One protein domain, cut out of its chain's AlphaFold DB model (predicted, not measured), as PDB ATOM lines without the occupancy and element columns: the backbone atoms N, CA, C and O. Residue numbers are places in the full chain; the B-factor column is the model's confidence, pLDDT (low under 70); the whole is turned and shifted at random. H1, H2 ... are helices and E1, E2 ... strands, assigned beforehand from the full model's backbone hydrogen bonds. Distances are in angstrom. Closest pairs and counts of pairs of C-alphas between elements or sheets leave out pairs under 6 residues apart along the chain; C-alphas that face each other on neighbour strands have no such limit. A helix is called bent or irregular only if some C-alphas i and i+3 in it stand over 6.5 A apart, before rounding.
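What this domain is: This is residues 96 to 117 and 128 to 172 of the 277 residues of an uncharacterized protein of Sorangium cellulosum (UniProt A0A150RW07). The domain has little regular structure: two small sheets at opposite ends of an elongated body, antiparallel E1-E2-E3 and the hairpin of E4 and E5 with short helix H1 beside it, joined through loops. Of 67 printed residues, 24 are in named elements, mostly strand, in the order E1 E2 E3 H1 E4 E5. It is compact, with radius of gyration of the C-alphas 11.4 A and spans 35 by 18 by 18 A.

How they stand to each other: E1, residues 100 to 102, and E2, residues 114 to 117, form an antiparallel hairpin; N 102 and O 114 are within hydrogen-bond range, 2.9 A. E3, residues 128 to 132, is antiparallel to E2, at 150 degrees, with N 115 and O 131 at 2.8 A. H1, residues 153 to 156, is irregular, its end C-alphas 7.4 A apart, and too short for any O i to N i+4 pair; its one O i to N i+3 pair is not within range. It is not on the first sheet. The closest C-alphas of H1 and E4, residues 161 to 164, are those of Asp 154 and Ile 162, 5.0 A. E4 and E5, residues 167 to 170, form an antiparallel hairpin, with N 162 and O 169 at 2.9 A.

Where its parts are: E1 begins at C-alpha 100 (181.761, 122.445, 163.300). E3 is 13.0 A long. E5, 9.7 A, ends at C-alpha 170 (204.965, 120.756, 169.344).

The domain as a whole: Residues 118 to 127 are not printed; C-alphas 117 and 128 are 5.8 A apart. Links E1 to E2 and E3 to H1 are long. No printed residue is under pLDDT 70.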
ATOM      1  N   LEU A  96     176.885 115.682 155.630       91.19
ATOM      2  CA  LEU A  96     175.559 116.286 155.827       91.19
ATOM      3  C   LEU A  96     175.586 117.825 155.893       91.19
ATOM      4  O   LEU A  96     174.544 118.451 156.093       91.19
ATOM      5  N   GLY A  97     176.757 118.439 155.739       89.88
ATOM      6  CA  GLY A  97     176.961 119.882 155.806       89.88
ATOM      7  C   GLY A  97     178.408 120.224 156.145       89.88
ATOM      8  O   GLY A  97     179.248 119.334 156.210       89.88
ATOM      9  N   ALA A  98     178.684 121.509 156.372       91.50
ATOM     10  CA  ALA A  98     179.992 121.932 156.864       91.50
ATOM     11  C   ALA A  98     180.242 121.375 158.282       91.50
ATOM     12  O   ALA A  98     179.298 121.360 159.084       91.50
ATOM     13  N   PRO A  99     181.481 120.961 158.610       95.06
ATOM     14  CA  PRO A  99     181.839 120.556 159.966       95.06
ATOM     15  C   PRO A  99     181.683 121.719 160.948       95.06
ATOM     16  O   PRO A  99     181.518 122.872 160.548       95.06
ATOM     17  N   THR A 100     181.718 121.423 162.244       95.44
ATOM     18  CA  THR A 100     181.761 122.445 163.300       95.44
ATOM     19  C   THR A 100     183.045 122.314 164.095       95.44
ATOM     20  O   THR A 100     183.302 121.236 164.625       95.44
ATOM     21  N   CYS A 101     183.797 123.401 164.242       96.00
ATOM     22  CA  CYS A 101     185.004 123.434 165.062       96.00
ATOM     23  C   CYS A 101     184.653 123.972 166.453       96.00
ATOM     24  O   CYS A 101     184.165 125.095 166.592       96.00
ATOM     25  N   SER A 102     184.855 123.147 167.479       94.56
ATOM     26  CA  SER A 102     184.581 123.488 168.877       94.56
ATOM     27  C   SER A 102     185.884 123.605 169.658       94.56
ATOM     28  O   SER A 102     186.763 122.758 169.529       94.56
ATOM     29  N   CYS A 103     185.986 124.640 170.493       93.56
ATOM     30  CA  CYS A 103     187.154 124.883 171.335       93.56
ATOM     31  C   CYS A 103     186.846 124.611 172.816       93.56
ATOM     32  O   CYS A 103     185.743 124.931 173.272       93.56
ATOM     33  N   PRO A 104     187.816 124.096 173.594       92.12
ATOM     34  CA  PRO A 104     187.682 123.993 175.048       92.12
ATOM     35  C   PRO A 104     187.757 125.363 175.741       92.12
ATOM     36  O   PRO A 104     187.226 125.538 176.837       92.12
ATOM     37  N   ASP A 105     188.397 126.336 175.092       91.88
ATOM     38  CA  ASP A 105     188.610 127.694 175.576       91.88
ATOM     39  C   ASP A 105     188.422 128.734 174.453       91.88
ATOM     40  O   ASP A 105     188.159 128.391 173.297       91.88
ATOM     41  N   GLU A 106     188.501 130.023 174.786       86.38
ATOM     42  CA  GLU A 106     188.256 131.096 173.822       86.38
ATOM     43  C   GLU A 106     189.280 131.066 172.675       86.38
ATOM     44  O   GLU A 106     190.466 131.351 172.838       86.38
ATOM     45  N   GLY A 107     188.799 130.712 171.482       82.94
ATOM     46  CA  GLY A 107     189.627 130.629 170.285       82.94
ATOM     47  C   GLY A 107     190.663 129.506 170.316       82.94
ATOM     48  O   GLY A 107     191.661 129.630 169.615       82.94
ATOM     49  N   CYS A 108     190.475 128.443 171.108       92.44
ATOM     50  CA  CYS A 108     191.412 127.310 171.187       92.44
ATOM     51  C   CYS A 108     192.844 127.770 171.535       92.44
ATOM     52  O   CYS A 108     193.805 127.361 170.897       92.44
ATOM     53  N   ALA A 109     193.005 128.723 172.453       90.44
ATOM     54  CA  ALA A 109     194.319 129.204 172.871       90.44
ATOM     55  C   ALA A 109     195.081 128.161 173.699       90.44
ATOM     56  O   ALA A 109     196.300 128.083 173.605       90.44
ATOM     57  N   ILE A 110     194.375 127.391 174.529       89.19
ATOM     58  CA  ILE A 110     194.987 126.477 175.502       89.19
ATOM     59  C   ILE A 110     194.940 125.042 174.993       89.19
ATOM     60  O   ILE A 110     195.943 124.338 175.054       89.19
ATOM     61  N   GLY A 111     193.771 124.595 174.534       88.62
ATOM     62  CA  GLY A 111     193.555 123.209 174.132       88.62
ATOM     63  C   GLY A 111     193.257 123.042 172.643       88.62
ATOM     64  O   GLY A 111     192.813 123.990 171.989       88.62
ATOM     65  N   PRO A 112     193.455 121.821 172.109       90.62
ATOM     66  CA  PRO A 112     193.159 121.524 170.718       90.62
ATOM     67  C   PRO A 112     191.665 121.706 170.444       90.62
ATOM     68  O   PRO A 112     190.817 121.287 171.235       90.62
ATOM     69  N   GLY A 113     191.355 122.301 169.294       92.94
ATOM     70  CA  GLY A 113     190.003 122.270 168.755       92.94
ATOM     71  C   GLY A 113     189.613 120.867 168.292       92.94
ATOM     72  O   GLY A 113     190.470 120.034 167.970       92.94
ATOM     73  N   GLU A 114     188.310 120.618 168.233       95.38
ATOM     74  CA  GLU A 114     187.738 119.416 167.633       95.38
ATOM     75  C   GLU A 114     186.740 119.807 166.537       95.38
ATOM     76  O   GLU A 114     185.761 120.518 166.781       95.38
ATOM     77  N   GLU A 115     187.002 119.342 165.321       95.44
ATOM     78  CA  GLU A 115     186.094 119.393 164.182       95.44
ATOM     79  C   GLU A 115     185.138 118.203 164.214       95.44
ATOM     80  O   GLU A 115     185.527 117.054 163.996       95.44
ATOM     81  N   LEU A 116     183.854 118.473 164.394       96.06
ATOM     82  CA  LEU A 116     182.819 117.458 164.290       96.06
ATOM     83  C   LEU A 116     182.290 117.393 162.858       96.06
ATOM     84  O   LEU A 116     181.552 118.280 162.417       96.06
ATOM     85  N   HIS A 117     182.625 116.314 162.153       95.44
ATOM     86  CA  HIS A 117     182.024 115.995 160.864       95.44
ATOM     87  C   HIS A 117     180.802 115.104 161.073       95.44
ATOM     88  O   HIS A 117     180.772 114.241 161.953       95.44
ATOM     89  N   GLU A 128     178.693 110.550 163.480       95.56
ATOM     90  CA  GLU A 128     179.634 111.600 163.857       95.56
ATOM     91  C   GLU A 128     181.064 111.077 163.678       95.56
ATOM     92  O   GLU A 128     181.349 109.925 164.008       95.56
ATOM     93  N   ASP A 129     181.936 111.918 163.128       95.31
ATOM     94  CA  ASP A 129     183.367 111.668 162.921       95.31
ATOM     95  C   ASP A 129     184.153 112.866 163.481       95.31
ATOM     96  O   ASP A 129     184.407 113.842 162.764       95.31
ATOM     97  N   PRO A 130     184.448 112.859 164.794       95.31
ATOM     98  CA  PRO A 130     185.244 113.899 165.425       95.31
ATOM     99  C   PRO A 130     186.700 113.829 164.955       95.31
ATOM    100  O   PRO A 130     187.323 112.765 164.970       95.31
ATOM    101  N   ARG A 131     187.264 114.972 164.570       94.56
ATOM    102  CA  ARG A 131     188.652 115.120 164.125       94.56
ATOM    103  C   ARG A 131     189.344 116.181 164.965       94.56
ATOM    104  O   ARG A 131     188.818 117.267 165.167       94.56
ATOM    105  N   SER A 132     190.534 115.872 165.467       94.06
ATOM    106  CA  SER A 132     191.309 116.832 166.254       94.06
ATOM    107  C   SER A 132     192.025 117.832 165.346       94.06
ATOM    108  O   SER A 132     192.625 117.430 164.349       94.06
ATOM    109  N   CYS A 133     192.054 119.106 165.748       94.62
ATOM    110  CA  CYS A 133     192.891 120.131 165.117       94.62
ATOM    111  C   CYS A 133     194.391 119.963 165.407       94.62
ATOM    112  O   CYS A 133     195.208 120.729 164.893       94.62
ATOM    113  N   GLY A 134     194.776 118.989 166.238       93.31
ATOM    114  CA  GLY A 134     196.154 118.844 166.692       93.31
ATOM    115  C   GLY A 134     196.629 120.125 167.380       93.31
ATOM    116  O   GLY A 134     195.930 120.664 168.230       93.31
ATOM    117  N   GLY A 135     197.798 120.626 166.984       94.12
ATOM    118  CA  GLY A 135     198.390 121.852 167.528       94.12
ATOM    119  C   GLY A 135     197.812 123.167 167.001       94.12
ATOM    120  O   GLY A 135     198.293 124.234 167.378       94.12
ATOM    121  N   ALA A 136     196.839 123.119 166.092       94.62
ATOM    122  CA  ALA A 136     196.298 124.302 165.438       94.62
ATOM    123  C   ALA A 136     194.991 124.775 166.085       94.62
ATOM    124  O   ALA A 136     194.194 123.989 166.603       94.62
ATOM    125  N   ARG A 137     194.750 126.084 166.013       94.75
ATOM    126  CA  ARG A 137     193.493 126.701 166.458       94.75
ATOM    127  C   ARG A 137     192.394 126.493 165.412       94.75
ATOM    128  O   ARG A 137     192.681 126.243 164.241       94.75
ATOM    129  N   CYS A 138     191.130 126.657 165.799       94.25
ATOM    130  CA  CYS A 138     190.054 126.773 164.814       94.25
ATOM    131  C   CYS A 138     190.288 128.011 163.923       94.25
ATOM    132  O   CYS A 138     190.615 129.093 164.416       94.25
ATOM    133  N   ALA A 139     190.128 127.857 162.610       92.50
ATOM    134  CA  ALA A 139     190.150 128.962 161.655       92.50
ATOM    135  C   ALA A 139     188.875 129.807 161.775       92.50
ATOM    136  O   ALA A 139     188.923 131.037 161.737       92.50
ATOM    137  N   ASP A 140     187.746 129.125 161.948       90.88
ATOM    138  CA  ASP A 140     186.411 129.680 162.129       90.88
ATOM    139  C   ASP A 140     185.540 128.701 162.942       90.88
ATOM    140  O   ASP A 140     186.042 127.763 163.557       90.88
ATOM    141  N   GLY A 141     184.222 128.909 162.977       90.75
ATOM    142  CA  GLY A 141     183.298 128.005 163.674       90.75
ATOM    143  C   GLY A 141     183.128 126.632 163.013       90.75
ATOM    144  O   GLY A 141     182.336 125.823 163.497       90.75
ATOM    145  N   ASN A 142     183.817 126.362 161.904       93.12
ATOM    146  CA  ASN A 142     183.620 125.181 161.078       93.12
ATOM    147  C   ASN A 142     184.888 124.345 160.926       93.12
ATOM    148  O   ASN A 142     184.799 123.126 161.026       93.12
ATOM    149  N   THR A 143     186.044 124.981 160.730       94.38
ATOM    150  CA  THR A 143     187.286 124.293 160.361       94.38
ATOM    151  C   THR A 143     188.479 124.646 161.253       94.38
ATOM    152  O   THR A 143     188.573 125.748 161.792       94.38
ATOM    153  N   CYS A 144     189.410 123.708 161.392       94.19
ATOM    154  CA  CYS A 144     190.744 123.854 161.942       94.19
ATOM    155  C   CYS A 144     191.611 124.658 160.974       94.19
ATOM    156  O   CYS A 144     191.510 124.533 159.749       94.19
ATOM    157  N   LYS A 145     192.550 125.430 161.515       93.44
ATOM    158  CA  LYS A 145     193.656 125.928 160.706       93.44
ATOM    159  C   LYS A 145     194.519 124.756 160.253       93.44
ATOM    160  O   LYS A 145     194.882 123.887 161.035       93.44
ATOM    161  N   THR A 146     194.871 124.760 158.974       93.25
ATOM    162  CA  THR A 146     195.784 123.775 158.376       93.25
ATOM    163  C   THR A 146     197.211 124.298 158.256       93.25
ATOM    164  O   THR A 146     198.118 123.546 157.913       93.25
ATOM    165  N   SER A 147     197.408 125.591 158.522       93.69
ATOM    166  CA  SER A 147     198.702 126.262 158.521       93.69
ATOM    167  C   SER A 147     198.694 127.436 159.495       93.69
ATOM    168  O   SER A 147     197.630 127.965 159.831       93.69
ATOM    169  N   CYS A 148     199.884 127.830 159.932       95.19
ATOM    170  CA  CYS A 148     200.111 129.033 160.719       95.19
ATOM    171  C   CYS A 148     200.792 130.106 159.861       95.19
ATOM    172  O   CYS A 148     201.596 129.788 158.983       95.19
ATOM    173  N   ASP A 149     200.462 131.377 160.093       93.44
ATOM    174  CA  ASP A 149     201.102 132.511 159.429       93.44
ATOM    175  C   ASP A 149     202.426 132.876 160.131       93.44
ATOM    176  O   ASP A 149     202.398 133.381 161.258       93.44
ATOM    177  N   PRO A 150     203.597 132.719 159.475       87.25
ATOM    178  CA  PRO A 150     204.885 133.082 160.068       87.25
ATOM    179  C   PRO A 150     204.987 134.563 160.460       87.25
ATOM    180  O   PRO A 150     205.789 134.919 161.322       87.25
ATOM    181  N   ALA A 151     204.190 135.446 159.845       86.62
ATOM    182  CA  ALA A 151     204.158 136.866 160.191       86.62
ATOM    183  C   ALA A 151     203.426 137.141 161.516       86.62
ATOM    184  O   ALA A 151     203.675 138.171 162.145       86.62
ATOM    185  N   LEU A 152     202.538 136.235 161.938       84.88
ATOM    186  CA  LEU A 152     201.805 136.310 163.204       84.88
ATOM    187  C   LEU A 152     202.481 135.500 164.323       84.88
ATOM    188  O   LEU A 152     202.032 135.560 165.470       84.88
ATOM    189  N   GLY A 153     203.564 134.781 164.011       85.94
ATOM    190  CA  GLY A 153     204.254 133.900 164.949       85.94
ATOM    191  C   GLY A 153     203.349 132.753 165.400       85.94
ATOM    192  O   GLY A 153     202.641 132.149 164.598       85.94
ATOM    193  N   ASP A 154     203.329 132.479 166.701       89.81
ATOM    194  CA  ASP A 154     202.617 131.325 167.268       89.81
ATOM    195  C   ASP A 154     201.114 131.573 167.485       89.81
ATOM    196  O   ASP A 154     200.421 130.730 168.044       89.81
ATOM    197  N   ALA A 155     200.578 132.722 167.059       90.00
ATOM    198  CA  ALA A 155     199.189 133.113 167.329       90.00
ATOM    199  C   ALA A 155     198.139 132.150 166.737       90.00
ATOM    200  O   ALA A 155     196.995 132.122 167.203       90.00
ATOM    201  N   ASP A 156     198.529 131.378 165.723       94.19
ATOM    202  CA  ASP A 156     197.700 130.386 165.034       94.19
ATOM    203  C   ASP A 156     197.785 128.983 165.641       94.19
ATOM    204  O   ASP A 156     197.004 128.100 165.271       94.19
ATOM    205  N   CYS A 157     198.709 128.795 166.579       94.62
ATOM    206  CA  CYS A 157     198.953 127.547 167.271       94.62
ATOM    207  C   CYS A 157     198.395 127.612 168.696       94.62
ATOM    208  O   CYS A 157     198.221 128.687 169.274       94.62
ATOM    209  N   ILE A 158     198.043 126.450 169.239       94.69
ATOM    210  CA  ILE A 158     197.612 126.329 170.634       94.69
ATOM    211  C   ILE A 158     198.820 126.471 171.577       94.69
ATOM    212  O   ILE A 158     199.971 126.517 171.135       94.69
ATOM    213  N   LEU A 159     198.569 126.530 172.886       91.75
ATOM    214  CA  LEU A 159     199.619 126.538 173.904       91.75
ATOM    215  C   LEU A 159     200.598 125.370 173.707       91.75
ATOM    216  O   LEU A 159     200.184 124.260 173.389       91.75
ATOM    217  N   ASP A 160     201.888 125.632 173.910       92.69
ATOM    218  CA  ASP A 160     202.987 124.679 173.690       92.69
ATOM    219  C   ASP A 160     203.166 124.217 172.230       92.69
ATOM    220  O   ASP A 160     203.867 123.242 171.967       92.69
ATOM    221  N   PHE A 161     202.607 124.939 171.254       94.44
ATOM    222  CA  PHE A 161     202.925 124.769 169.837       94.44
ATOM    223  C   PHE A 161     203.487 126.065 169.252       94.44
ATOM    224  O   PHE A 161     203.043 127.162 169.588       94.44
ATOM    225  N   ILE A 162     204.469 125.925 168.361       92.69
ATOM    226  CA  ILE A 162     205.117 127.045 167.670       92.69
ATOM    227  C   ILE A 162     204.905 126.947 166.165       92.69
ATOM    228  O   ILE A 162     204.762 125.849 165.618       92.69
ATOM    229  N   CYS A 163     204.891 128.094 165.493       94.31
ATOM    230  CA  CYS A 163     204.773 128.135 164.044       94.31
ATOM    231  C   CYS A 163     206.139 127.941 163.375       94.31
ATOM    232  O   CYS A 163     206.966 128.854 163.349       94.31
ATOM    233  N   GLU A 164     206.363 126.770 162.780       92.06
ATOM    234  CA  GLU A 164     207.589 126.439 162.053       92.06
ATOM    235  C   GLU A 164     207.247 126.050 160.611       92.06
ATOM    236  O   GLU A 164     206.453 125.147 160.365       92.06
ATOM    237  N   GLU A 165     207.805 126.778 159.638       91.06
ATOM    238  CA  GLU A 165     207.578 126.546 158.199       91.06
ATOM    239  C   GLU A 165     206.089 126.483 157.785       91.06
ATOM    240  O   GLU A 165     205.716 125.827 156.813       91.06
ATOM    241  N   GLY A 166     205.223 127.205 158.507       93.31
ATOM    242  CA  GLY A 166     203.781 127.236 158.256       93.31
ATOM    243  C   GLY A 166     203.001 126.082 158.889       93.31
ATOM    244  O   GLY A 166     201.805 125.958 158.630       93.31
ATOM    245  N   ALA A 167     203.635 125.264 159.733       94.88
ATOM    246  CA  ALA A 167     202.996 124.214 160.516       94.88
ATOM    247  C   ALA A 167     203.117 124.483 162.024       94.88
ATOM    248  O   ALA A 167     204.153 124.931 162.509       94.88
ATOM    249  N   CYS A 168     202.062 124.161 162.776       95.69
ATOM    250  CA  CYS A 168     202.123 124.159 164.234       95.69
ATOM    251  C   CYS A 168     202.836 122.891 164.707       95.69
ATOM    252  O   CYS A 168     202.282 121.792 164.621       95.69
ATOM    253  N   VAL A 169     204.063 123.050 165.195       94.12
ATOM    254  CA  VAL A 169     204.889 121.960 165.722       94.12
ATOM    255  C   VAL A 169     204.936 122.022 167.244       94.12
ATOM    256  O   VAL A 169     204.920 123.098 167.835       94.12
ATOM    257  N   GLU A 170     204.968 120.859 167.884       94.81
ATOM    258  CA  GLU A 170     204.965 120.756 169.344       94.81
ATOM    259  C   GLU A 170     206.294 121.249 169.933       94.81
ATOM    260  O   GLU A 170     207.383 120.761 169.592       94.81
ATOM    261  N   LEU A 171     206.207 122.198 170.862       93.81
ATOM    262  CA  LEU A 171     207.338 122.711 171.612       93.81
ATOM    263  C   LEU A 171     207.744 121.673 172.661       93.81
ATOM    264  O   LEU A 171     207.126 121.538 173.705       93.81
ATOM    265  N   ASN A 172     208.815 120.928 172.394       92.81
ATOM    266  CA  ASN A 172     209.319 119.898 173.314       92.81
ATOM    267  C   ASN A 172     210.510 120.368 174.166       92.81
ATOM    268  O   ASN A 172     210.877 119.746 175.162       92.81
TER     269      ASN A 172